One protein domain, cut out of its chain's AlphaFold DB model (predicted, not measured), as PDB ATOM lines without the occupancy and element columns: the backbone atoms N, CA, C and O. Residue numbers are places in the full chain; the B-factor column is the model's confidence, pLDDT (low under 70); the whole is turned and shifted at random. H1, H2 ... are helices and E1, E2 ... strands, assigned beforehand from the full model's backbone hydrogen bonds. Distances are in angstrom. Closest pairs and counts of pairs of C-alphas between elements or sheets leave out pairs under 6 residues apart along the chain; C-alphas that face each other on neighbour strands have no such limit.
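AT A GLANCE: This is residues 787 to 874, 893 to 907 and 998 to 1084 of the 1242 residues of an uncharacterized protein of Edaphochlamys debaryana (UniProt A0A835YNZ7). With little regular structure, helices H1, H5 and H6 cluster at one end, with a two-strand antiparallel ribbon, E1 and E2, near H1 and long loops elsewhere. The order is H1 E1 H2 H3 E2 H4 H5 H6, mostly helix; named elements hold 61 of 190 printed residues. It is compact, with radius of gyration of the C-alphas 15.8 A and spans of 44 by 35 by 35 A.

HOW THE PARTS SIT: H1, residues 798 to 812, touches H5, residues 1024 to 1032, opposite ways at a shallow tilt of 5 degrees; the closest C-alphas, 806 and 1024, are 5.2 A apart. E1, residues 818 to 821, and E2, residues 1012 to 1015, are antiparallel, with N 819 and O 1014 2.8 A apart. H1 has 9 of 11 O i to N i+4 pairs within hydrogen-bond range.

IN THESE COORDINATES: H1 begins at C-alpha 798 (16.070, 8.943, 9.433). H6, residues 1040 to 1050, ends at (22.465, -7.449, 14.410).

THE WHOLE: C-alphas 874 and 893 are 7.5 A apart across one cut, 907 and 998 10.6 A across the other. In this predicted model 59 printed residues have a pLDDT under 70, among them residues 1060 to 1084.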
ATOM      1  N   GLU A 787      20.673  10.939   0.528       94.81
ATOM      2  CA  GLU A 787      19.298  11.296   0.144       94.81
ATOM      3  C   GLU A 787      18.262  10.933   1.229       94.81
ATOM      4  O   GLU A 787      18.508  10.109   2.114       94.81
ATOM      5  N   ASP A 788      17.095  11.585   1.215       91.44
ATOM      6  CA  ASP A 788      15.989  11.223   2.110       91.44
ATOM      7  C   ASP A 788      15.246   9.995   1.564       91.44
ATOM      8  O   ASP A 788      14.279  10.136   0.819       91.44
ATOM      9  N   ASP A 789      15.676   8.791   1.947       90.00
ATOM     10  CA  ASP A 789      14.919   7.572   1.643       90.00
ATOM     11  C   ASP A 789      13.809   7.338   2.681       90.00
ATOM     12  O   ASP A 789      14.071   7.134   3.874       90.00
ATOM     13  N   LEU A 790      12.559   7.373   2.211       88.56
ATOM     14  CA  LEU A 790      11.359   7.148   3.019       88.56
ATOM     15  C   LEU A 790      10.989   5.658   3.164       88.56
ATOM     16  O   LEU A 790      10.090   5.325   3.937       88.56
ATOM     17  N   LEU A 791      11.674   4.751   2.454       90.38
ATOM     18  CA  LEU A 791      11.435   3.303   2.492       90.38
ATOM     19  C   LEU A 791      11.941   2.663   3.800       90.38
ATOM     20  O   LEU A 791      11.283   1.798   4.387       90.38
ATOM     21  N   HIS A 792      13.110   3.101   4.278       92.12
ATOM     22  CA  HIS A 792      13.738   2.610   5.514       92.12
ATOM     23  C   HIS A 792      13.212   3.325   6.760       92.12
ATOM     24  O   HIS A 792      13.186   2.734   7.838       92.12
ATOM     25  N   SER A 793      12.787   4.586   6.620       90.94
ATOM     26  CA  SER A 793      12.257   5.424   7.700       90.94
ATOM     27  C   SER A 793      11.181   6.383   7.177       90.94
ATOM     28  O   SER A 793      11.501   7.222   6.342       90.94
ATOM     29  N   PRO A 794       9.952   6.402   7.734       90.62
ATOM     30  CA  PRO A 794       8.906   7.340   7.314       90.62
ATOM     31  C   PRO A 794       9.213   8.794   7.720       90.62
ATOM     32  O   PRO A 794       8.515   9.716   7.307       90.62
ATOM     33  N   LYS A 795      10.245   9.011   8.549       90.62
ATOM     34  CA  LYS A 795      10.789  10.336   8.859       90.62
ATOM     35  C   LYS A 795      11.912  10.679   7.867       90.62
ATOM     36  O   LYS A 795      12.892   9.919   7.828       90.62
ATOM     37  N   PRO A 796      11.843  11.828   7.163       91.00
ATOM     38  CA  PRO A 796      12.993  12.414   6.477       91.00
ATOM     39  C   PRO A 796      14.224  12.481   7.383       91.00
ATOM     40  O   PRO A 796      14.110  12.629   8.599       91.00
ATOM     41  N   GLY A 797      15.411  12.327   6.803       92.12
ATOM     42  CA  GLY A 797      16.672  12.260   7.537       92.12
ATOM     43  C   GLY A 797      16.907  11.006   8.382       92.12
ATOM     44  O   GLY A 797      18.043  10.802   8.801       92.12
ATOM     45  N   GLY A 798      15.915  10.132   8.590       93.19
ATOM     46  CA  GLY A 798      16.070   8.943   9.433       93.19
ATOM     47  C   GLY A 798      17.151   7.981   8.931       93.19
ATOM     48  O   GLY A 798      18.079   7.670   9.676       93.19
ATOM     49  N   LEU A 799      17.101   7.572   7.657       95.06
ATOM     50  CA  LEU A 799      18.173   6.760   7.064       95.06
ATOM     51  C   LEU A 799      19.531   7.466   7.182       95.06
ATOM     52  O   LEU A 799      20.506   6.878   7.644       95.06
ATOM     53  N   ARG A 800      19.580   8.753   6.828       95.00
ATOM     54  CA  ARG A 800      20.802   9.558   6.860       95.00
ATOM     55  C   ARG A 800      21.447   9.592   8.251       95.00
ATOM     56  O   ARG A 800      22.630   9.295   8.333       95.00
ATOM     57  N   HIS A 801      20.686   9.857   9.317       94.75
ATOM     58  CA  HIS A 801      21.167   9.838  10.710       94.75
ATOM     59  C   HIS A 801      21.794   8.486  11.093       94.75
ATOM     60  O   HIS A 801      22.840   8.446  11.740       94.75
ATOM     61  N   ALA A 802      21.193   7.371  10.665       96.44
ATOM     62  CA  ALA A 802      21.726   6.034  10.936       96.44
ATOM     63  C   ALA A 802      23.056   5.760  10.210       96.44
ATOM     64  O   ALA A 802      23.895   5.009  10.710       96.44
ATOM     65  N   LEU A 803      23.257   6.382   9.045       97.12
ATOM     66  CA  LEU A 803      24.467   6.258   8.235       97.12
ATOM     67  C   LEU A 803      25.552   7.287   8.599       97.12
ATOM     68  O   LEU A 803      26.731   7.001   8.387       97.12
ATOM     69  N   THR A 804      25.201   8.438   9.190       97.44
ATOM     70  CA  THR A 804      26.140   9.483   9.643       97.44
ATOM     71  C   THR A 804      27.369   8.927  10.384       97.44
ATOM     72  O   THR A 804      28.476   9.272   9.968       97.44
ATOM     73  N   PRO A 805      27.262   8.054  11.416       98.06
ATOM     74  CA  PRO A 805      28.446   7.534  12.109       98.06
ATOM     75  C   PRO A 805      29.314   6.607  11.244       98.06
ATOM     76  O   PRO A 805      30.537   6.618  11.364       98.06
ATOM     77  N   LEU A 806      28.710   5.829  10.341       98.12
ATOM     78  CA  LEU A 806      29.436   4.918   9.447       98.12
ATOM     79  C   LEU A 806      30.248   5.698   8.410       98.12
ATOM     80  O   LEU A 806      31.418   5.400   8.175       98.12
ATOM     81  N   LEU A 807      29.641   6.740   7.840       97.62
ATOM     82  CA  LEU A 807      30.285   7.672   6.914       97.62
ATOM     83  C   LEU A 807      31.375   8.501   7.621       97.62
ATOM     84  O   LEU A 807      32.458   8.687   7.067       97.62
ATOM     85  N   ALA A 808      31.143   8.918   8.873       97.75
ATOM     86  CA  ALA A 808      32.148   9.587   9.698       97.75
ATOM     87  C   ALA A 808      33.370   8.693   9.971       97.75
ATOM     88  O   ALA A 808      34.502   9.161   9.859       97.75
ATOM     89  N   HIS A 809      33.172   7.407  10.289       97.81
ATOM     90  CA  HIS A 809      34.283   6.465  10.464       97.81
ATOM     91  C   HIS A 809      34.995   6.162   9.139       97.81
ATOM     92  O   HIS A 809      36.221   6.133   9.116       97.81
ATOM     93  N   ALA A 810      34.269   6.030   8.024       97.25
ATOM     94  CA  ALA A 810      34.880   5.853   6.705       97.25
ATOM     95  C   ALA A 810      35.786   7.037   6.302       97.25
ATOM     96  O   ALA A 810      36.817   6.823   5.667       97.25
ATOM     97  N   LEU A 811      35.437   8.267   6.699       96.69
ATOM     98  CA  LEU A 811      36.254   9.462   6.464       96.69
ATOM     99  C   LEU A 811      37.425   9.605   7.454       96.69
ATOM    100  O   LEU A 811      38.520  10.001   7.061       96.69
ATOM    101  N   LEU A 812      37.196   9.345   8.745       95.88
ATOM    102  CA  LEU A 812      38.168   9.618   9.814       95.88
ATOM    103  C   LEU A 812      39.065   8.417  10.161       95.88
ATOM    104  O   LEU A 812      40.064   8.594  10.868       95.88
ATOM    105  N   GLY A 813      38.716   7.210   9.715       96.31
ATOM    106  CA  GLY A 813      39.359   5.959  10.111       96.31
ATOM    107  C   GLY A 813      39.428   5.801  11.633       96.31
ATOM    108  O   GLY A 813      38.515   6.196  12.358       96.31
ATOM    109  N   ASP A 814      40.558   5.290  12.112       97.00
ATOM    110  CA  ASP A 814      40.864   5.075  13.534       97.00
ATOM    111  C   ASP A 814      41.372   6.330  14.268       97.00
ATOM    112  O   ASP A 814      41.804   6.263  15.418       97.00
ATOM    113  N   SER A 815      41.366   7.503  13.630       96.31
ATOM    114  CA  SER A 815      42.019   8.699  14.184       96.31
ATOM    115  C   SER A 815      41.294   9.334  15.384       96.31
ATOM    116  O   SER A 815      41.686  10.411  15.834       96.31
ATOM    117  N   TYR A 816      40.221   8.728  15.898       96.50
ATOM    118  CA  TYR A 816      39.478   9.150  17.091       96.50
ATOM    119  C   TYR A 816      39.357   7.994  18.094       96.50
ATOM    120  O   TYR A 816      39.520   6.835  17.745       96.50
ATOM    121  N   ARG A 817      39.046   8.316  19.356       96.75
ATOM    122  CA  ARG A 817      38.763   7.322  20.415       96.75
ATOM    123  C   ARG A 817      37.267   7.124  20.654       96.75
ATOM    124  O   ARG A 817      36.810   6.014  20.896       96.75
ATOM    125  N   TRP A 818      36.519   8.221  20.568       97.19
ATOM    126  CA  TRP A 818      35.087   8.295  20.837       97.19
ATOM    127  C   TRP A 818      34.405   9.167  19.785       97.19
ATOM    128  O   TRP A 818      34.963  10.189  19.382       97.19
ATOM    129  N   MET A 819      33.201   8.780  19.381       97.38
ATOM    130  CA  MET A 819      32.319   9.528  18.488       97.38
ATOM    131  C   MET A 819      31.022   9.855  19.230       97.38
ATOM    132  O   MET A 819      30.377   8.960  19.776       97.38
ATOM    133  N   LEU A 820      30.649  11.133  19.255       95.81
ATOM    134  CA  LEU A 820      29.384  11.613  19.813       95.81
ATOM    135  C   LEU A 820      28.361  11.698  18.669       95.81
ATOM    136  O   LEU A 820      28.586  12.439  17.714       95.81
ATOM    137  N   VAL A 821      27.275  10.928  18.742       95.62
ATOM    138  CA  VAL A 821      26.255  10.795  17.685       95.62
ATOM    139  C   VAL A 821      24.922  11.349  18.179       95.62
ATOM    140  O   VAL A 821      24.485  11.002  19.273       95.62
ATOM    141  N   GLY A 822      24.264  12.193  17.382       91.69
ATOM    142  CA  GLY A 822      22.996  12.834  17.741       91.69
ATOM    143  C   GLY A 822      22.224  13.367  16.536       91.69
ATOM    144  O   GLY A 822      22.773  13.478  15.440       91.69
ATOM    145  N   ASP A 823      20.946  13.671  16.750       86.81
ATOM    146  CA  ASP A 823      20.095  14.452  15.837       86.81
ATOM    147  C   ASP A 823      20.074  15.941  16.264       86.81
ATOM    148  O   ASP A 823      20.775  16.339  17.199       86.81
ATOM    149  N   ASP A 824      19.302  16.786  15.582       80.88
ATOM    150  CA  ASP A 824      19.263  18.244  15.780       80.88
ATOM    151  C   ASP A 824      18.800  18.718  17.172       80.88
ATOM    152  O   ASP A 824      19.147  19.826  17.590       80.88
ATOM    153  N   ASP A 825      18.064  17.889  17.911       81.19
ATOM    154  CA  ASP A 825      17.642  18.125  19.294       81.19
ATOM    155  C   ASP A 825      18.640  17.598  20.352       81.19
ATOM    156  O   ASP A 825      18.450  17.829  21.550       81.19
ATOM    157  N   THR A 826      19.742  16.959  19.939       86.38
ATOM    158  CA  THR A 826      20.743  16.369  20.847       86.38
ATOM    159  C   THR A 826      21.740  17.401  21.386       86.38
ATOM    160  O   THR A 826      22.354  18.151  20.625       86.38
ATOM    161  N   GLN A 827      21.996  17.394  22.701       82.94
ATOM    162  CA  GLN A 827      23.039  18.220  23.329       82.94
ATOM    163  C   GLN A 827      23.944  17.409  24.262       82.94
ATOM    164  O   GLN A 827      23.487  16.819  25.239       82.94
ATOM    165  N   PHE A 828      25.253  17.434  24.001       84.31
ATOM    166  CA  PHE A 828      26.265  16.793  24.840       84.31
ATOM    167  C   PHE A 828      26.885  17.790  25.822       84.31
ATOM    168  O   PHE A 828      27.522  18.761  25.404       84.31
ATOM    169  N   PHE A 829      26.803  17.518  27.128       85.62
ATOM    170  CA  PHE A 829      27.600  18.260  28.105       85.62
ATOM    171  C   PHE A 829      29.050  17.752  28.076       85.62
ATOM    172  O   PHE A 829      29.409  16.797  28.767       85.62
ATOM    173  N   LEU A 830      29.881  18.369  27.228       85.75
ATOM    174  CA  LEU A 830      31.212  17.868  26.852       85.75
ATOM    175  C   LEU A 830      32.129  17.566  28.045       85.75
ATOM    176  O   LEU A 830      32.851  16.573  28.010       85.75
ATOM    177  N   GLU A 831      32.094  18.363  29.119       84.81
ATOM    178  CA  GLU A 831      32.892  18.077  30.318       84.81
ATOM    179  C   GLU A 831      32.421  16.790  31.026       84.81
ATOM    180  O   GLU A 831      33.249  15.968  31.420       84.81
ATOM    181  N   GLY A 832      31.107  16.578  31.137       85.50
ATOM    182  CA  GLY A 832      30.518  15.363  31.708       85.50
ATOM    183  C   GLY A 832      30.813  14.123  30.863       85.50
ATOM    184  O   GLY A 832      31.311  13.125  31.387       85.50
ATOM    185  N   ALA A 833      30.645  14.229  29.540       89.06
ATOM    186  CA  ALA A 833      31.031  13.183  28.595       89.06
ATOM    187  C   ALA A 833      32.533  12.847  28.699       89.06
ATOM    188  O   ALA A 833      32.899  11.682  28.815       89.06
ATOM    189  N   LEU A 834      33.428  13.839  28.756       89.00
ATOM    190  CA  LEU A 834      34.864  13.589  28.926       89.00
ATOM    191  C   LEU A 834      35.213  12.985  30.300       89.00
ATOM    192  O   LEU A 834      36.131  12.170  30.378       89.00
ATOM    193  N   ARG A 835      34.498  13.327  31.384       86.19
ATOM    194  CA  ARG A 835      34.664  12.682  32.706       86.19
ATOM    195  C   ARG A 835      34.215  11.218  32.703       86.19
ATOM    196  O   ARG A 835      34.877  10.392  33.332       86.19
ATOM    197  N   LEU A 836      33.123  10.907  32.005       87.06
ATOM    198  CA  LEU A 836      32.604   9.553  31.802       87.06
ATOM    199  C   LEU A 836      33.597   8.699  30.997       87.06
ATOM    200  O   LEU A 836      34.080   7.675  31.474       87.06
ATOM    201  N   LEU A 837      33.960   9.166  29.801       91.69
ATOM    202  CA  LEU A 837      34.743   8.415  28.814       91.69
ATOM    203  C   LEU A 837      36.215   8.208  29.213       91.69
ATOM    204  O   LEU A 837      36.886   7.349  28.651       91.69
ATOM    205  N   ARG A 838      36.716   8.930  30.227       90.50
ATOM    206  CA  ARG A 838      38.009   8.649  30.888       90.50
ATOM    207  C   ARG A 838      38.043   7.325  31.664       90.50
ATOM    208  O   ARG A 838      39.125   6.922  32.078       90.50
ATOM    209  N   ARG A 839      36.893   6.686  31.916       86.50
ATOM    210  CA  ARG A 839      36.780   5.434  32.694       86.50
ATOM    211  C   ARG A 839      36.593   4.185  31.838       86.50
ATOM    212  O   ARG A 839      36.500   3.093  32.391       86.50
ATOM    213  N   PHE A 840      36.494   4.344  30.524       88.50
ATOM    214  CA  PHE A 840      36.268   3.251  29.592       88.50
ATOM    215  C   PHE A 840      37.428   3.154  28.609       88.50
ATOM    216  O   PHE A 840      38.043   4.159  28.247       88.50
ATOM    217  N   ASP A 841      37.698   1.934  28.167       92.00
ATOM    218  CA  ASP A 841      38.635   1.666  27.087       92.00
ATOM    219  C   ASP A 841      37.939   1.939  25.732       92.00
ATOM    220  O   ASP A 841      36.891   1.340  25.467       92.00
ATOM    221  N   PRO A 842      38.456   2.855  24.888       95.69
ATOM    222  CA  PRO A 842      37.895   3.139  23.568       95.69
ATOM    223  C   PRO A 842      38.124   2.022  22.540       95.69
ATOM    224  O   PRO A 842      37.484   2.049  21.489       95.69
ATOM    225  N   ASP A 843      39.018   1.066  22.806       94.94
ATOM    226  CA  ASP A 843      39.298  -0.058  21.911       94.94
ATOM    227  C   ASP A 843      38.338  -1.250  22.145       94.94
ATOM    228  O   ASP A 843      38.246  -2.144  21.301       94.94
ATOM    229  N   LEU A 844      37.534  -1.227  23.221       92.25
ATOM    230  CA  LEU A 844      36.398  -2.140  23.427       92.25
ATOM    231  C   LEU A 844      35.171  -1.726  22.589       92.25
ATOM    232  O   LEU A 844      34.927  -0.530  22.425       92.25
ATOM    233  N   PRO A 845      34.327  -2.669  22.116       94.06
ATOM    234  CA  PRO A 845      33.151  -2.367  21.295       94.06
ATOM    235  C   PRO A 845      31.946  -1.887  22.126       94.06
ATOM    236  O   PRO A 845      30.963  -2.599  22.326       94.06
ATOM    237  N   LEU A 846      32.036  -0.656  22.630       93.31
ATOM    238  CA  LEU A 846      31.050  -0.005  23.496       93.31
ATOM    239  C   LEU A 846      30.152   0.994  22.743       93.31
ATOM    240  O   LEU A 846      30.648   1.824  21.974       93.31
ATOM    241  N   ALA A 847      28.849   0.945  23.043       94.69
ATOM    242  CA  ALA A 847      27.814   1.898  22.628       94.69
ATOM    243  C   ALA A 847      27.082   2.428  23.876       94.69
ATOM    244  O   ALA A 847      26.292   1.704  24.481       94.69
ATOM    245  N   ILE A 848      27.366   3.661  24.301       93.12
ATOM    246  CA  ILE A 848      26.974   4.193  25.618       93.12
ATOM    247  C   ILE A 848      25.843   5.222  25.477       93.12
ATOM    248  O   ILE A 848      25.969   6.180  24.714       93.12
ATOM    249  N   THR A 849      24.763   5.060  26.246       90.81
ATOM    250  CA  THR A 849      23.647   6.024  26.325       90.81
ATOM    251  C   THR A 849      22.920   5.919  27.673       90.81
ATOM    252  O   THR A 849      22.727   4.827  28.215       90.81
ATOM    253  N   ASP A 850      22.526   7.056  28.249       80.31
ATOM    254  CA  ASP A 850      21.694   7.113  29.459       80.31
ATOM    255  C   ASP A 850      20.197   6.904  29.136       80.31
ATOM    256  O   ASP A 850      19.472   6.299  29.941       80.31
ATOM    257  N   ASN A 851      19.752   7.282  27.936       82.75
ATOM    258  CA  ASN A 851      18.349   7.313  27.533       82.75
ATOM    259  C   ASN A 851      17.973   6.228  26.510       82.75
ATOM    260  O   ASN A 851      17.787   6.459  25.311       82.75
ATOM    261  N   LEU A 852      17.793   5.020  27.040       82.62
ATOM    262  CA  LEU A 852      17.080   3.951  26.353       82.62
ATOM    263  C   LEU A 852      15.571   4.112  26.532       82.62
ATOM    264  O   LEU A 852      15.074   4.290  27.651       82.62
ATOM    265  N   TRP A 853      14.836   3.926  25.437       77.88
ATOM    266  CA  TRP A 853      13.417   3.608  25.512       77.88
ATOM    267  C   TRP A 853      13.230   2.297  26.290       77.88
ATOM    268  O   TRP A 853      13.954   1.331  26.066       77.88
ATOM    269  N   TRP A 854      12.192   2.187  27.121       72.56
ATOM    270  CA  TRP A 854      11.729   0.880  27.608       72.56
ATOM    271  C   TRP A 854      10.204   0.819  27.677       72.56
ATOM    272  O   TRP A 854       9.511   1.751  27.265       72.56
ATOM    273  N   GLN A 855       9.678  -0.346  28.053       64.31
ATOM    274  CA  GLN A 855       8.285  -0.726  27.835       64.31
ATOM    275  C   GLN A 855       7.275   0.315  28.356       64.31
ATOM    276  O   GLN A 855       7.491   0.987  29.362       64.31
ATOM    277  N   ARG A 856       6.147   0.451  27.638       65.00
ATOM    278  CA  ARG A 856       5.058   1.409  27.936       65.00
ATOM    279  C   ARG A 856       5.471   2.897  27.889       65.00
ATOM    280  O   ARG A 856       5.004   3.711  28.678       65.00
ATOM    281  N   GLY A 857       6.335   3.258  26.933       61.81
ATOM    282  CA  GLY A 857       6.591   4.648  26.505       61.81
ATOM    283  C   GLY A 857       7.504   5.483  27.412       61.81
ATOM    284  O   GLY A 857       7.874   6.599  27.051       61.81
ATOM    285  N   ARG A 858       7.904   4.947  28.568       63.84
ATOM    286  CA  ARG A 858       8.753   5.636  29.545       63.84
ATOM    287  C   ARG A 858      10.227   5.585  29.125       63.84
ATOM    288  O   ARG A 858      10.745   4.521  28.784       63.84
ATOM    289  N   HIS A 859      10.879   6.743  29.149       63.16
ATOM    290  CA  HIS A 859      12.274   6.946  28.764       63.16
ATOM    291  C   HIS A 859      12.804   8.232  29.450       63.16
ATOM    292  O   HIS A 859      12.055   9.209  29.502       63.16
ATOM    293  N   PRO A 860      14.030   8.255  30.013       65.12
ATOM    294  CA  PRO A 860      14.902   7.104  30.262       65.12
ATOM    295  C   PRO A 860      14.252   6.117  31.245       65.12
ATOM    296  O   PRO A 860      13.517   6.518  32.148       65.12
ATOM    297  N   HIS A 861      14.515   4.817  31.085       69.69
ATOM    298  CA  HIS A 861      13.997   3.792  32.000       69.69
ATOM    299  C   HIS A 861      15.119   3.132  32.818       69.69
ATOM    300  O   HIS A 861      16.137   2.746  32.229       69.69
ATOM    301  N   PRO A 862      14.953   2.944  34.143       69.50
ATOM    302  CA  PRO A 862      15.963   2.278  34.965       69.50
ATOM    303  C   PRO A 862      16.112   0.798  34.589       69.50
ATOM    304  O   PRO A 862      17.225   0.331  34.412       69.50
ATOM    305  N   GLU A 863      15.002   0.087  34.359       72.00
ATOM    306  CA  GLU A 863      14.990  -1.339  33.970       72.00
ATOM    307  C   GLU A 863      15.364  -1.603  32.499       72.00
ATOM    308  O   GLU A 863      15.191  -2.719  32.015       72.00
ATOM    309  N   ALA A 864      15.817  -0.591  31.752       74.06
ATOM    310  CA  ALA A 864      16.236  -0.811  30.374       74.06
ATOM    311  C   ALA A 864      17.459  -1.735  30.323       74.06
ATOM    312  O   ALA A 864      18.440  -1.500  31.026       74.06
ATOM    313  N   ALA A 865      17.409  -2.753  29.460       72.88
ATOM    314  CA  ALA A 865      18.494  -3.708  29.255       72.88
ATOM    315  C   ALA A 865      19.817  -3.013  28.870       72.88
ATOM    316  O   ALA A 865      19.984  -2.550  27.741       72.88
ATOM    317  N   ARG A 866      20.759  -2.978  29.819       77.94
ATOM    318  CA  ARG A 866      22.125  -2.454  29.683       77.94
ATOM    319  C   ARG A 866      23.118  -3.460  30.264       77.94
ATOM    320  O   ARG A 866      22.800  -4.112  31.262       77.94
ATOM    321  N   CYS A 867      24.330  -3.536  29.721       79.25
ATOM    322  CA  CYS A 867      25.454  -4.160  30.432       79.25
ATOM    323  C   CYS A 867      26.332  -3.103  31.098       79.25
ATOM    324  O   CYS A 867      26.408  -1.961  30.639       79.25
ATOM    325  N   LEU A 868      27.087  -3.520  32.111       76.50
ATOM    326  CA  LEU A 868      28.327  -2.834  32.461       76.50
ATOM    327  C   LEU A 868      29.421  -3.217  31.447       76.50
ATOM    328  O   LEU A 868      29.443  -4.370  31.001       76.50
ATOM    329  N   PRO A 869      30.324  -2.293  31.075       67.50
ATOM    330  CA  PRO A 869      31.453  -2.625  30.212       67.50
ATOM    331  C   PRO A 869      32.455  -3.526  30.945       67.50
ATOM    332  O   PRO A 869      32.499  -3.549  32.177       67.50
ATOM    333  N   CYS A 870      33.269  -4.277  30.199       64.00
ATOM    334  CA  CYS A 870      34.249  -5.192  30.785       64.00
ATOM    335  C   CYS A 870      35.223  -4.473  31.729       64.00
ATOM    336  O   CYS A 870      35.652  -3.355  31.454       64.00
ATOM    337  N   GLY A 871      35.582  -5.118  32.841       63.34
ATOM    338  CA  GLY A 871      36.484  -4.544  33.843       63.34
ATOM    339  C   GLY A 871      35.920  -3.343  34.614       63.34
ATOM    340  O   GLY A 871      36.633  -2.790  35.448       63.34
ATOM    341  N   PHE A 872      34.663  -2.939  34.386       66.50
ATOM    342  CA  PHE A 872      34.040  -1.873  35.165       66.50
ATOM    343  C   PHE A 872      33.917  -2.286  36.632       66.50
ATOM    344  O   PHE A 872      33.225  -3.252  36.960       66.50
ATOM    345  N   ASP A 873      34.568  -1.525  37.512       65.94
ATOM    346  CA  ASP A 873      34.480  -1.711  38.956       65.94
ATOM    347  C   ASP A 873      33.033  -1.498  39.422       65.94
ATOM    348  O   ASP A 873      32.524  -0.378  39.521       65.94
ATOM    349  N   THR A 874      32.360  -2.609  39.722       66.19
ATOM    350  CA  THR A 874      30.960  -2.615  40.140       66.19
ATOM    351  C   THR A 874      30.750  -1.938  41.493       66.19
ATOM    352  O   THR A 874      29.620  -1.572  41.790       66.19
ATOM    353  N   PRO A 893      26.830  -8.123  35.452       56.91
ATOM    354  CA  PRO A 893      28.276  -7.978  35.592       56.91
ATOM    355  C   PRO A 893      29.033  -7.789  34.275       56.91
ATOM    356  O   PRO A 893      28.659  -8.323  33.233       56.91
ATOM    357  N   ALA A 894      30.134  -7.049  34.387       53.22
ATOM    358  CA  ALA A 894      31.058  -6.662  33.332       53.22
ATOM    359  C   ALA A 894      31.526  -7.842  32.450       53.22
ATOM    360  O   ALA A 894      32.442  -8.579  32.814       53.22
ATOM    361  N   CYS A 895      30.922  -7.998  31.270       54.84
ATOM    362  CA  CYS A 895      31.312  -8.995  30.270       54.84
ATOM    363  C   CYS A 895      32.295  -8.376  29.247       54.84
ATOM    364  O   CYS A 895      32.090  -7.213  28.888       54.84
ATOM    365  N   PRO A 896      33.311  -9.111  28.732       54.88
ATOM    366  CA  PRO A 896      34.203  -8.673  27.637       54.88
ATOM    367  C   PRO A 896      33.477  -8.040  26.449       54.88
ATOM    368  O   PRO A 896      33.971  -7.082  25.861       54.88
ATOM    369  N   PHE A 897      32.278  -8.534  26.152       61.00
ATOM    370  CA  PHE A 897      31.385  -7.972  25.155       61.00
ATOM    371  C   PHE A 897      30.020  -7.765  25.805       61.00
ATOM    372  O   PHE A 897      29.462  -8.703  26.378       61.00
ATOM    373  N   CYS A 898      29.444  -6.566  25.694       62.75
ATOM    374  CA  CYS A 898      28.035  -6.372  26.027       62.75
ATOM    375  C   CYS A 898      27.173  -7.011  24.932       62.75
ATOM    376  O   CYS A 898      26.613  -6.305  24.096       62.75
ATOM    377  N   ILE A 899      27.107  -8.347  24.886       70.19
ATOM    378  CA  ILE A 899      26.221  -9.012  23.933       70.19
ATOM    379  C   ILE A 899      24.765  -8.897  24.378       70.19
ATOM    380  O   ILE A 899      24.427  -8.995  25.562       70.19
ATOM    381  N   LEU A 900      23.900  -8.690  23.395       61.81
ATOM    382  CA  LEU A 900      22.487  -8.385  23.559       61.81
ATOM    383  C   LEU A 900      21.733  -9.441  24.383       61.81
ATOM    384  O   LEU A 900      20.839  -9.079  25.141       61.81
ATOM    385  N   ASP A 901      22.128 -10.713  24.317       64.75
ATOM    386  CA  ASP A 901      21.528 -11.793  25.113       64.75
ATOM    387  C   ASP A 901      21.881 -11.742  26.609       64.75
ATOM    388  O   ASP A 901      21.052 -12.090  27.457       64.75
ATOM    389  N   PHE A 902      23.061 -11.222  26.977       64.06
ATOM    390  CA  PHE A 902      23.326 -10.900  28.381       64.06
ATOM    391  C   PHE A 902      22.451  -9.729  28.832       64.06
ATOM    392  O   PHE A 902      21.843  -9.825  29.897       64.06
ATOM    393  N   ALA A 903      22.339  -8.667  28.025       57.94
ATOM    394  CA  ALA A 903      21.554  -7.474  28.355       57.94
ATOM    395  C   ALA A 903      20.043  -7.762  28.473       57.94
ATOM    396  O   ALA A 903      19.424  -7.410  29.476       57.94
ATOM    397  N   CYS A 904      19.449  -8.419  27.471       53.97
ATOM    398  CA  CYS A 904      18.020  -8.752  27.408       53.97
ATOM    399  C   CYS A 904      17.604  -9.885  28.360       53.97
ATOM    400  O   CYS A 904      16.412 -10.160  28.492       53.97
ATOM    401  N   GLY A 905      18.555 -10.552  29.017       54.41
ATOM    402  CA  GLY A 905      18.267 -11.529  30.061       54.41
ATOM    403  C   GLY A 905      17.750 -12.888  29.585       54.41
ATOM    404  O   GLY A 905      17.280 -13.653  30.423       54.41
ATOM    405  N   SER A 906      17.889 -13.218  28.294       46.41
ATOM    406  CA  SER A 906      17.684 -14.580  27.764       46.41
ATOM    407  C   SER A 906      18.626 -15.597  28.430       46.41
ATOM    408  O   SER A 906      18.279 -16.766  28.577       46.41
ATOM    409  N   TYR A 907      19.782 -15.138  28.925       39.78
ATOM    410  CA  TYR A 907      20.665 -15.912  29.795       39.78
ATOM    411  C   TYR A 907      20.009 -16.209  31.158       39.78
ATOM    412  O   TYR A 907      19.857 -15.307  31.998       39.78
ATOM    413  N   HIS A 998      14.821 -12.653  20.423       47.12
ATOM    414  CA  HIS A 998      14.961 -12.064  21.756       47.12
ATOM    415  C   HIS A 998      13.567 -11.813  22.336       47.12
ATOM    416  O   HIS A 998      12.699 -11.349  21.587       47.12
ATOM    417  N   PRO A 999      13.338 -12.112  23.632       49.66
ATOM    418  CA  PRO A 999      11.999 -12.204  24.207       49.66
ATOM    419  C   PRO A 999      11.148 -10.996  23.783       49.66
ATOM    420  O   PRO A 999      11.585  -9.861  24.024       49.66
ATOM    421  N   PRO A1000      10.002 -11.212  23.094       45.41
ATOM    422  CA  PRO A1000       9.295 -10.169  22.350       45.41
ATOM    423  C   PRO A1000       8.814  -9.068  23.299       45.41
ATOM    424  O   PRO A1000       7.800  -9.183  23.978       45.41
ATOM    425  N   GLY A1001       9.632  -8.019  23.402       53.31
ATOM    426  CA  GLY A1001       9.614  -7.100  24.541       53.31
ATOM    427  C   GLY A1001      10.952  -6.393  24.791       53.31
ATOM    428  O   GLY A1001      10.938  -5.232  25.197       53.31
ATOM    429  N   CYS A1002      12.098  -7.006  24.451       54.72
ATOM    430  CA  CYS A1002      13.406  -6.316  24.408       54.72
ATOM    431  C   CYS A1002      13.591  -5.436  23.138       54.72
ATOM    432  O   CYS A1002      14.679  -4.930  22.840       54.72
ATOM    433  N   GLY A1003      12.514  -5.243  22.361       58.81
ATOM    434  CA  GLY A1003      12.439  -4.410  21.156       58.81
ATOM    435  C   GLY A1003      12.470  -2.915  21.475       58.81
ATOM    436  O   GLY A1003      11.447  -2.235  21.434       58.81
ATOM    437  N   ARG A1004      13.645  -2.422  21.870       71.25
ATOM    438  CA  ARG A1004      13.894  -1.038  22.295       71.25
ATOM    439  C   ARG A1004      15.256  -0.528  21.827       71.25
ATOM    440  O   ARG A1004      16.184  -1.327  21.706       71.25
ATOM    441  N   GLY A1005      15.362   0.774  21.579       84.81
ATOM    442  CA  GLY A1005      16.590   1.454  21.160       84.81
ATOM    443  C   GLY A1005      16.951   2.635  22.053       84.81
ATOM    444  O   GLY A1005      16.223   2.955  22.998       84.81
ATOM    445  N   PHE A1006      18.062   3.291  21.723       89.62
ATOM    446  CA  PHE A1006      18.344   4.638  22.218       89.62
ATOM    447  C   PHE A1006      17.343   5.639  21.617       89.62
ATOM    448  O   PHE A1006      16.697   5.344  20.611       89.62
ATOM    449  N   HIS A1007      17.162   6.791  22.256       87.44
ATOM    450  CA  HIS A1007      16.354   7.885  21.713       87.44
ATOM    451  C   HIS A1007      17.251   8.824  20.893       87.44
ATOM    452  O   HIS A1007      18.228   9.328  21.438       87.44
ATOM    453  N   GLY A1008      16.918   9.107  19.626       80.69
ATOM    454  CA  GLY A1008      17.756   9.916  18.720       80.69
ATOM    455  C   GLY A1008      18.219  11.250  19.314       80.69
ATOM    456  O   GLY A1008      19.419  11.474  19.449       80.69
ATOM    457  N   GLY A1009      17.273  12.060  19.803       81.75
ATOM    458  CA  GLY A1009      17.532  13.327  20.505       81.75
ATOM    459  C   GLY A1009      18.200  13.235  21.875       81.75
ATOM    460  O   GLY A1009      18.449  14.243  22.533       81.75
ATOM    461  N   ALA A1010      18.481  12.015  22.321       82.12
ATOM    462  CA  ALA A1010      19.253  11.733  23.518       82.12
ATOM    463  C   ALA A1010      20.600  11.059  23.200       82.12
ATOM    464  O   ALA A1010      21.311  10.625  24.102       82.12
ATOM    465  N   GLY A1011      20.959  11.001  21.917       90.75
ATOM    466  CA  GLY A1011      22.280  10.650  21.439       90.75
ATOM    467  C   GLY A1011      22.820   9.279  21.850       90.75
ATOM    468  O   GLY A1011      22.192   8.439  22.504       90.75
ATOM    469  N   LEU A1012      24.049   9.057  21.405       94.69
ATOM    470  CA  LEU A1012      24.788   7.824  21.593       94.69
ATOM    471  C   LEU A1012      26.286   8.134  21.539       94.69
ATOM    472  O   LEU A1012      26.722   8.949  20.725       94.69
ATOM    473  N   VAL A1013      27.086   7.486  22.384       95.94
ATOM    474  CA  VAL A1013      28.549   7.546  22.279       95.94
ATOM    475  C   VAL A1013      29.081   6.213  21.785       95.94
ATOM    476  O   VAL A1013      28.872   5.181  22.422       95.94
ATOM    477  N   LEU A1014      29.783   6.247  20.655       97.06
ATOM    478  CA  LEU A1014      30.400   5.082  20.032       97.06
ATOM    479  C   LEU A1014      31.913   5.101  20.276       97.06
ATOM    480  O   LEU A1014      32.577   6.126  20.119       97.06
ATOM    481  N   SER A1015      32.450   3.954  20.665       97.38
ATOM    482  CA  SER A1015      33.889   3.665  20.752       97.38
ATOM    483  C   SER A1015      34.509   3.441  19.366       97.38
ATOM    484  O   SER A1015      33.822   3.012  18.437       97.38
ATOM    485  N   VAL A1016      35.817   3.670  19.207       97.62
ATOM    486  CA  VAL A1016      36.517   3.282  17.966       97.62
ATOM    487  C   VAL A1016      36.589   1.756  17.809       97.62
ATOM    488  O   VAL A1016      36.406   1.256  16.702       97.62
ATOM    489  N   GLY A1017      36.706   1.002  18.909       96.38
ATOM    490  CA  GLY A1017      36.608  -0.462  18.922       96.38
ATOM    491  C   GLY A1017      35.313  -1.002  18.307       96.38
ATOM    492  O   GLY A1017      35.342  -1.957  17.531       96.38
ATOM    493  N   LEU A1018      34.176  -0.353  18.576       96.44
ATOM    494  CA  LEU A1018      32.893  -0.707  17.963       96.44
ATOM    495  C   LEU A1018      32.854  -0.354  16.476       96.44
ATOM    496  O   LEU A1018      32.343  -1.124  15.670       96.44
ATOM    497  N   MET A1019      33.403   0.795  16.095       97.81
ATOM    498  CA  MET A1019      33.351   1.241  14.703       97.81
ATOM    499  C   MET A1019      34.245   0.386  13.788       97.81
ATOM    500  O   MET A1019      33.824   0.064  12.680       97.81
ATOM    501  N   ARG A1020      35.379  -0.122  14.294       96.69
ATOM    502  CA  ARG A1020      36.193  -1.157  13.623       96.69
ATOM    503  C   ARG A1020      35.429  -2.459  13.371       96.69
ATOM    504  O   ARG A1020      35.617  -3.087  12.329       96.69
ATOM    505  N   LEU A1021      34.584  -2.875  14.319       96.00
ATOM    506  CA  LEU A1021      33.708  -4.043  14.166       96.00
ATOM    507  C   LEU A1021      32.626  -3.776  13.104       96.00
ATOM    508  O   LEU A1021      32.362  -4.627  12.257       96.00
ATOM    509  N   LEU A1022      32.051  -2.569  13.102       96.62
ATOM    510  CA  LEU A1022      31.064  -2.090  12.128       96.62
ATOM    511  C   LEU A1022      31.715  -1.637  10.808       96.62
ATOM    512  O   LEU A1022      31.574  -0.484  10.397       96.62
ATOM    513  N   GLN A1023      32.391  -2.566  10.121       95.69
ATOM    514  CA  GLN A1023      33.027  -2.363   8.811       95.69
ATOM    515  C   GLN A1023      32.143  -1.516   7.867       95.69
ATOM    516  O   GLN A1023      31.123  -2.031   7.389       95.69
ATOM    517  N   PRO A1024      32.485  -0.240   7.566       96.31
ATOM    518  CA  PRO A1024      31.504   0.740   7.092       96.31
ATOM    519  C   PRO A1024      30.694   0.312   5.866       96.31
ATOM    520  O   PRO A1024      29.472   0.403   5.879       96.31
ATOM    521  N   ALA A1025      31.331  -0.247   4.834       96.25
ATOM    522  CA  ALA A1025      30.621  -0.708   3.637       96.25
ATOM    523  C   ALA A1025      29.640  -1.870   3.912       96.25
ATOM    524  O   ALA A1025      28.607  -1.977   3.250       96.25
ATOM    525  N   ALA A1026      29.936  -2.743   4.881       96.69
ATOM    526  CA  ALA A1026      29.043  -3.828   5.292       96.69
ATOM    527  C   ALA A1026      27.910  -3.326   6.198       96.69
ATOM    528  O   ALA A1026      26.759  -3.715   6.013       96.69
ATOM    529  N   ALA A1027      28.217  -2.409   7.114       96.81
ATOM    530  CA  ALA A1027      27.234  -1.787   7.986       96.81
ATOM    531  C   ALA A1027      26.221  -0.926   7.202       96.81
ATOM    532  O   ALA A1027      25.016  -1.067   7.405       96.81
ATOM    533  N   VAL A1028      26.680  -0.111   6.238       97.12
ATOM    534  CA  VAL A1028      25.806   0.711   5.378       97.12
ATOM    535  C   VAL A1028      24.866  -0.180   4.557       97.12
ATOM    536  O   VAL A1028      23.660   0.057   4.554       97.12
ATOM    537  N   ARG A1029      25.378  -1.260   3.940       96.81
ATOM    538  CA  ARG A1029      24.541  -2.293   3.293       96.81
ATOM    539  C   ARG A1029      23.440  -2.811   4.213       96.81
ATOM    540  O   ARG A1029      22.311  -2.979   3.769       96.81
ATOM    541  N   GLN A1030      23.788  -3.132   5.459       97.12
ATOM    542  CA  GLN A1030      22.856  -3.778   6.373       97.12
ATOM    543  C   GLN A1030      21.747  -2.815   6.805       97.12
ATOM    544  O   GLN A1030      20.591  -3.220   6.829       97.12
ATOM    545  N   VAL A1031      22.067  -1.538   7.044       96.44
ATOM    546  CA  VAL A1031      21.061  -0.485   7.262       96.44
ATOM    547  C   VAL A1031      20.163  -0.319   6.029       96.44
ATOM    548  O   VAL A1031      18.947  -0.251   6.169       96.44
ATOM    549  N   LEU A1032      20.723  -0.360   4.816       95.94
ATOM    550  CA  LEU A1032      19.946  -0.318   3.567       95.94
ATOM    551  C   LEU A1032      19.099  -1.580   3.307       95.94
ATOM    552  O   LEU A1032      18.230  -1.558   2.435       95.94
ATOM    553  N   ALA A1033      19.306  -2.657   4.069       95.62
ATOM    554  CA  ALA A1033      18.456  -3.847   4.078       95.62
ATOM    555  C   ALA A1033      17.377  -3.822   5.187       95.62
ATOM    556  O   ALA A1033      16.522  -4.709   5.223       95.62
ATOM    557  N   MET A1034      17.386  -2.827   6.084       94.81
ATOM    558  CA  MET A1034      16.392  -2.663   7.154       94.81
ATOM    559  C   MET A1034      15.226  -1.784   6.685       94.81
ATOM    560  O   MET A1034      15.310  -0.558   6.697       94.81
ATOM    561  N   GLY A1035      14.114  -2.406   6.296       89.50
ATOM    562  CA  GLY A1035      12.874  -1.682   5.999       89.50
ATOM    563  C   GLY A1035      12.125  -1.213   7.255       89.50
ATOM    564  O   GLY A1035      12.239  -1.817   8.323       89.50
ATOM    565  N   SER A1036      11.290  -0.181   7.092       86.38
ATOM    566  CA  SER A1036      10.186   0.154   8.013       86.38
ATOM    567  C   SER A1036      10.562   0.453   9.480       86.38
ATOM    568  O   SER A1036       9.779   0.186  10.394       86.38
ATOM    569  N   ALA A1037      11.731   1.039   9.736       91.31
ATOM    570  CA  ALA A1037      12.102   1.517  11.067       91.31
ATOM    571  C   ALA A1037      11.432   2.867  11.394       91.31
ATOM    572  O   ALA A1037      11.194   3.689  10.518       91.31
ATOM    573  N   SER A1038      11.173   3.158  12.671       90.31
ATOM    574  CA  SER A1038      10.484   4.389  13.114       90.31
ATOM    575  C   SER A1038      11.338   5.675  13.097       90.31
ATOM    576  O   SER A1038      10.894   6.726  13.573       90.31
ATOM    577  N   GLY A1039      12.585   5.589  12.633       92.88
ATOM    578  CA  GLY A1039      13.586   6.653  12.687       92.88
ATOM    579  C   GLY A1039      15.017   6.116  12.586       92.88
ATOM    580  O   GLY A1039      15.245   4.903  12.623       92.88
ATOM    581  N   GLY A1040      15.986   7.027  12.464       93.75
ATOM    582  CA  GLY A1040      17.408   6.681  12.350       93.75
ATOM    583  C   GLY A1040      18.009   6.068  13.611       93.75
ATOM    584  O   GLY A1040      18.882   5.209  13.528       93.75
ATOM    585  N   ASP A1041      17.487   6.447  14.774       93.19
ATOM    586  CA  ASP A1041      17.819   5.856  16.067       93.19
ATOM    587  C   ASP A1041      17.427   4.374  16.143       93.19
ATOM    588  O   ASP A1041      18.194   3.535  16.625       93.19
ATOM    589  N   MET A1042      16.272   4.020  15.578       93.38
ATOM    590  CA  MET A1042      15.832   2.634  15.437       93.38
ATOM    591  C   MET A1042      16.666   1.858  14.406       93.38
ATOM    592  O   MET A1042      17.024   0.716  14.679       93.38
ATOM    593  N   LEU A1043      17.035   2.455  13.265       95.06
ATOM    594  CA  LEU A1043      17.929   1.820  12.278       95.06
ATOM    595  C   LEU A1043      19.323   1.536  12.861       95.06
ATOM    596  O   LEU A1043      19.812   0.410  12.781       95.06
ATOM    597  N   LEU A1044      19.947   2.521  13.515       95.88
ATOM    598  CA  LEU A1044      21.249   2.338  14.162       95.88
ATOM    599  C   LEU A1044      21.158   1.357  15.346       95.88
ATOM    600  O   LEU A1044      22.058   0.543  15.545       95.88
ATOM    601  N   THR A1045      20.039   1.344  16.080       94.19
ATOM    602  CA  THR A1045      19.749   0.294  17.074       94.19
ATOM    603  C   THR A1045      19.713  -1.096  16.433       94.19
ATOM    604  O   THR A1045      20.337  -2.015  16.957       94.19
ATOM    605  N   GLN A1046      18.994  -1.276  15.320       93.62
ATOM    606  CA  GLN A1046      18.891  -2.561  14.615       93.62
ATOM    607  C   GLN A1046      20.270  -3.042  14.130       93.62
ATOM    608  O   GLN A1046      20.595  -4.213  14.312       93.62
ATOM    609  N   LEU A1047      21.109  -2.135  13.614       96.00
ATOM    610  CA  LEU A1047      22.494  -2.413  13.209       96.00
ATOM    611  C   LEU A1047      23.392  -2.866  14.367       96.00
ATOM    612  O   LEU A1047      24.176  -3.802  14.215       96.00
ATOM    613  N   LEU A1048      23.306  -2.212  15.526       94.94
ATOM    614  CA  LEU A1048      24.076  -2.628  16.699       94.94
ATOM    615  C   LEU A1048      23.629  -4.015  17.162       94.94
ATOM    616  O   LEU A1048      24.453  -4.913  17.336       94.94
ATOM    617  N   LYS A1049      22.313  -4.226  17.250       91.62
ATOM    618  CA  LYS A1049      21.720  -5.501  17.662       91.62
ATOM    619  C   LYS A1049      22.035  -6.654  16.709       91.62
ATOM    620  O   LYS A1049      22.268  -7.760  17.186       91.62
ATOM    621  N   SER A1050      22.102  -6.419  15.396       93.12
ATOM    622  CA  SER A1050      22.465  -7.449  14.410       93.12
ATOM    623  C   SER A1050      23.933  -7.883  14.491       93.12
ATOM    624  O   SER A1050      24.244  -9.016  14.136       93.12
ATOM    625  N   HIS A1051      24.817  -7.028  15.016       92.94
ATOM    626  CA  HIS A1051      26.198  -7.373  15.389       92.94
ATOM    627  C   HIS A1051      26.302  -7.924  16.825       92.94
ATOM    628  O   HIS A1051      27.394  -8.051  17.375       92.94
ATOM    629  N   GLY A1052      25.165  -8.221  17.461       91.06
ATOM    630  CA  GLY A1052      25.077  -8.681  18.843       91.06
ATOM    631  C   GLY A1052      25.331  -7.596  19.893       91.06
ATOM    632  O   GLY A1052      25.279  -7.914  21.074       91.06
ATOM    633  N   ILE A1053      25.583  -6.339  19.520       90.06
ATOM    634  CA  ILE A1053      25.977  -5.266  20.442       90.06
ATOM    635  C   ILE A1053      24.761  -4.719  21.199       90.06
ATOM    636  O   ILE A1053      23.830  -4.150  20.624       90.06
ATOM    637  N   GLY A1054      24.786  -4.883  22.519       89.75
ATOM    638  CA  GLY A1054      23.892  -4.233  23.468       89.75
ATOM    639  C   GLY A1054      24.410  -2.864  23.918       89.75
ATOM    640  O   GLY A1054      25.581  -2.517  23.754       89.75
ATOM    641  N   PHE A1055      23.525  -2.075  24.526       91.56
ATOM    642  CA  PHE A1055      23.886  -0.763  25.054       91.56
ATOM    643  C   PHE A1055      24.609  -0.873  26.402       91.56
ATOM    644  O   PHE A1055      24.239  -1.647  27.286       91.56
ATOM    645  N   THR A1056      25.645  -0.060  26.555       87.75
ATOM    646  CA  THR A1056      26.461   0.057  27.764       87.75
ATOM    647  C   THR A1056      25.844   1.094  28.698       87.75
ATOM    648  O   THR A1056      25.542   2.212  28.275       87.75
ATOM    649  N   ASP A1057      25.667   0.747  29.973       82.62
ATOM    650  CA  ASP A1057      25.256   1.706  30.999       82.62
ATOM    651  C   ASP A1057      26.397   2.719  31.231       82.62
ATOM    652  O   ASP A1057      27.507   2.294  31.562       82.62
ATOM    653  N   PRO A1058      26.174   4.045  31.124       81.69
ATOM    654  CA  PRO A1058      27.159   5.033  31.577       81.69
ATOM    655  C   PRO A1058      27.415   4.955  33.096       81.69
ATOM    656  O   PRO A1058      28.360   5.557  33.608       81.69
ATOM    657  N   GLY A1059      26.590   4.203  33.826       76.44
ATOM    658  CA  GLY A1059      26.668   4.003  35.260       76.44
ATOM    659  C   GLY A1059      25.764   4.989  35.987       76.44
ATOM    660  O   GLY A1059      25.649   6.161  35.626       76.44
ATOM    661  N   ALA A1060      25.144   4.526  37.071       66.69
ATOM    662  CA  ALA A1060      24.027   5.212  37.721       66.69
ATOM    663  C   ALA A1060      24.325   6.616  38.303       66.69
ATOM    664  O   ALA A1060      23.405   7.245  38.819       66.69
ATOM    665  N   ARG A1061      25.569   7.123  38.243       61.88
ATOM    666  CA  ARG A1061      25.904   8.530  38.551       61.88
ATOM    667  C   ARG A1061      25.482   9.506  37.447       61.88
ATOM    668  O   ARG A1061      25.132  10.631  37.767       61.88
ATOM    669  N   PHE A1062      25.484   9.053  36.193       60.69
ATOM    670  CA  PHE A1062      25.110   9.838  35.009       60.69
ATOM    671  C   PHE A1062      23.652   9.600  34.582       60.69
ATOM    672  O   PHE A1062      23.160  10.226  33.649       60.69
ATOM    673  N   GLN A1063      22.939   8.693  35.258       61.19
ATOM    674  CA  GLN A1063      21.514   8.477  35.028       61.19
ATOM    675  C   GLN A1063      20.709   9.632  35.633       61.19
ATOM    676  O   GLN A1063      20.697   9.840  36.848       61.19
ATOM    677  N   HIS A1064      20.009  10.374  34.778       58.53
ATOM    678  CA  HIS A1064      19.183  11.503  35.185       58.53
ATOM    679  C   HIS A1064      17.982  11.055  36.039       58.53
ATOM    680  O   HIS A1064      17.042  10.437  35.546       58.53
ATOM    681  N   ALA A1065      17.966  11.446  37.320       50.31
ATOM    682  CA  ALA A1065      16.916  11.102  38.292       50.31
ATOM    683  C   ALA A1065      15.523  11.726  38.008       50.31
ATOM    684  O   ALA A1065      14.584  11.558  38.790       50.31
ATOM    685  N   ALA A1066      15.373  12.469  36.908       50.00
ATOM    686  CA  ALA A1066      14.153  13.166  36.521       50.00
ATOM    687  C   ALA A1066      13.472  12.462  35.323       50.00
ATOM    688  O   ALA A1066      13.831  12.752  34.182       50.00
ATOM    689  N   PRO A1067      12.432  11.626  35.530       47.62
ATOM    690  CA  PRO A1067      11.763  10.858  34.460       47.62
ATOM    691  C   PRO A1067      10.955  11.706  33.453       47.62
ATOM    692  O   PRO A1067      10.220  11.161  32.636       47.62
ATOM    693  N   ASN A1068      11.077  13.037  33.518       45.75
ATOM    694  CA  ASN A1068      10.400  14.013  32.658       45.75
ATOM    695  C   ASN A1068      11.411  14.935  31.925       45.75
ATOM    696  O   ASN A1068      11.020  15.943  31.329       45.75
ATOM    697  N   GLY A1069      12.720  14.668  32.041       51.34
ATOM    698  CA  GLY A1069      13.798  15.464  31.449       51.34
ATOM    699  C   GLY A1069      14.346  14.820  30.178       51.34
ATOM    700  O   GLY A1069      15.354  14.133  30.238       51.34
ATOM    701  N   HIS A1070      13.695  15.049  29.036       48.59
ATOM    702  CA  HIS A1070      13.969  14.315  27.789       48.59
ATOM    703  C   HIS A1070      15.338  14.596  27.114       48.59
ATOM    704  O   HIS A1070      15.716  13.828  26.237       48.59
ATOM    705  N   TYR A1071      16.063  15.663  27.493       51.69
ATOM    706  CA  TYR A1071      17.112  16.283  26.648       51.69
ATOM    707  C   TYR A1071      18.408  16.711  27.375       51.69
ATOM    708  O   TYR A1071      19.028  17.698  26.985       51.69
ATOM    709  N   VAL A1072      18.818  16.047  28.461       48.28
ATOM    710  CA  VAL A1072      20.130  16.314  29.095       48.28
ATOM    711  C   VAL A1072      20.915  15.015  29.164       48.28
ATOM    712  O   VAL A1072      20.359  14.010  29.597       48.28
ATOM    713  N   LEU A1073      22.174  15.057  28.715       60.56
ATOM    714  CA  LEU A1073      23.013  13.879  28.497       60.56
ATOM    715  C   LEU A1073      24.315  13.963  29.276       60.56
ATOM    716  O   LEU A1073      25.044  14.958  29.185       60.56
ATOM    717  N   PHE A1074      24.614  12.886  29.999       59.44
ATOM    718  CA  PHE A1074      25.849  12.702  30.762       59.44
ATOM    719  C   PHE A1074      26.186  13.859  31.719       59.44
ATOM    720  O   PHE A1074      27.362  14.178  31.926       59.44
ATOM    721  N   SER A1075      25.178  14.483  32.341       50.12
ATOM    722  CA  SER A1075      25.452  15.377  33.467       50.12
ATOM    723  C   SER A1075      25.927  14.568  34.674       50.12
ATOM    724  O   SER A1075      25.318  13.575  35.059       50.12
ATOM    725  N   ASP A1076      26.981  15.051  35.326       42.62
ATOM    726  CA  ASP A1076      27.505  14.522  36.596       42.62
ATOM    727  C   ASP A1076      26.538  14.828  37.778       42.62
ATOM    728  O   ASP A1076      26.701  14.341  38.895       42.62
ATOM    729  N   SER A1077      25.505  15.655  37.544       45.94
ATOM    730  CA  SER A1077      24.568  16.181  38.547       45.94
ATOM    731  C   SER A1077      23.452  15.200  38.941       45.94
ATOM    732  O   SER A1077      22.276  15.409  38.622       45.94
ATOM    733  N   ARG A1078      23.809  14.148  39.678       39.28
ATOM    734  CA  ARG A1078      22.857  13.167  40.228       39.28
ATOM    735  C   ARG A1078      21.828  13.794  41.187       39.28
ATOM    736  O   ARG A1078      20.634  13.518  41.093       39.28
ATOM    737  N   ASP A1079      22.290  14.689  42.061       39.31
ATOM    738  CA  ASP A1079      21.525  15.250  43.186       39.31
ATOM    739  C   ASP A1079      20.832  16.579  42.854       39.31
ATOM    740  O   ASP A1079      20.994  17.579  43.561       39.31
ATOM    741  N   GLY A1080      20.072  16.607  41.757       35.38
ATOM    742  CA  GLY A1080      19.245  17.752  41.375       35.38
ATOM    743  C   GLY A1080      17.908  17.779  42.131       35.38
ATOM    744  O   GLY A1080      16.988  17.067  41.721       35.38
ATOM    745  N   PRO A1081      17.729  18.593  43.195       27.38
ATOM    746  CA  PRO A1081      16.410  18.788  43.781       27.38
ATOM    747  C   PRO A1081      15.480  19.461  42.766       27.38
ATOM    748  O   PRO A1081      15.907  20.276  41.944       27.38
ATOM    749  N   ARG A1082      14.178  19.177  42.869       34.97
ATOM    750  CA  ARG A1082      13.154  19.934  42.144       34.97
ATOM    751  C   ARG A1082      13.079  21.354  42.707       34.97
ATOM    752  O   ARG A1082      12.318  21.600  43.637       34.97
ATOM    753  N   LEU A1083      13.835  22.283  42.126       30.44
ATOM    754  CA  LEU A1083      13.477  23.695  42.206       30.44
ATOM    755  C   LEU A1083      12.190  23.888  41.400       30.44
ATOM    756  O   LEU A1083      12.160  23.636  40.194       30.44
ATOM    757  N   GLY A1084      11.117  24.288  42.077       26.81
ATOM    758  CA  GLY A1084       9.947  24.850  41.419       26.81
ATOM    759  C   GLY A1084      10.266  26.208  40.790       26.81
ATOM    760  O   GLY A1084      11.337  26.775  40.999       26.81
TER     761      GLY A1084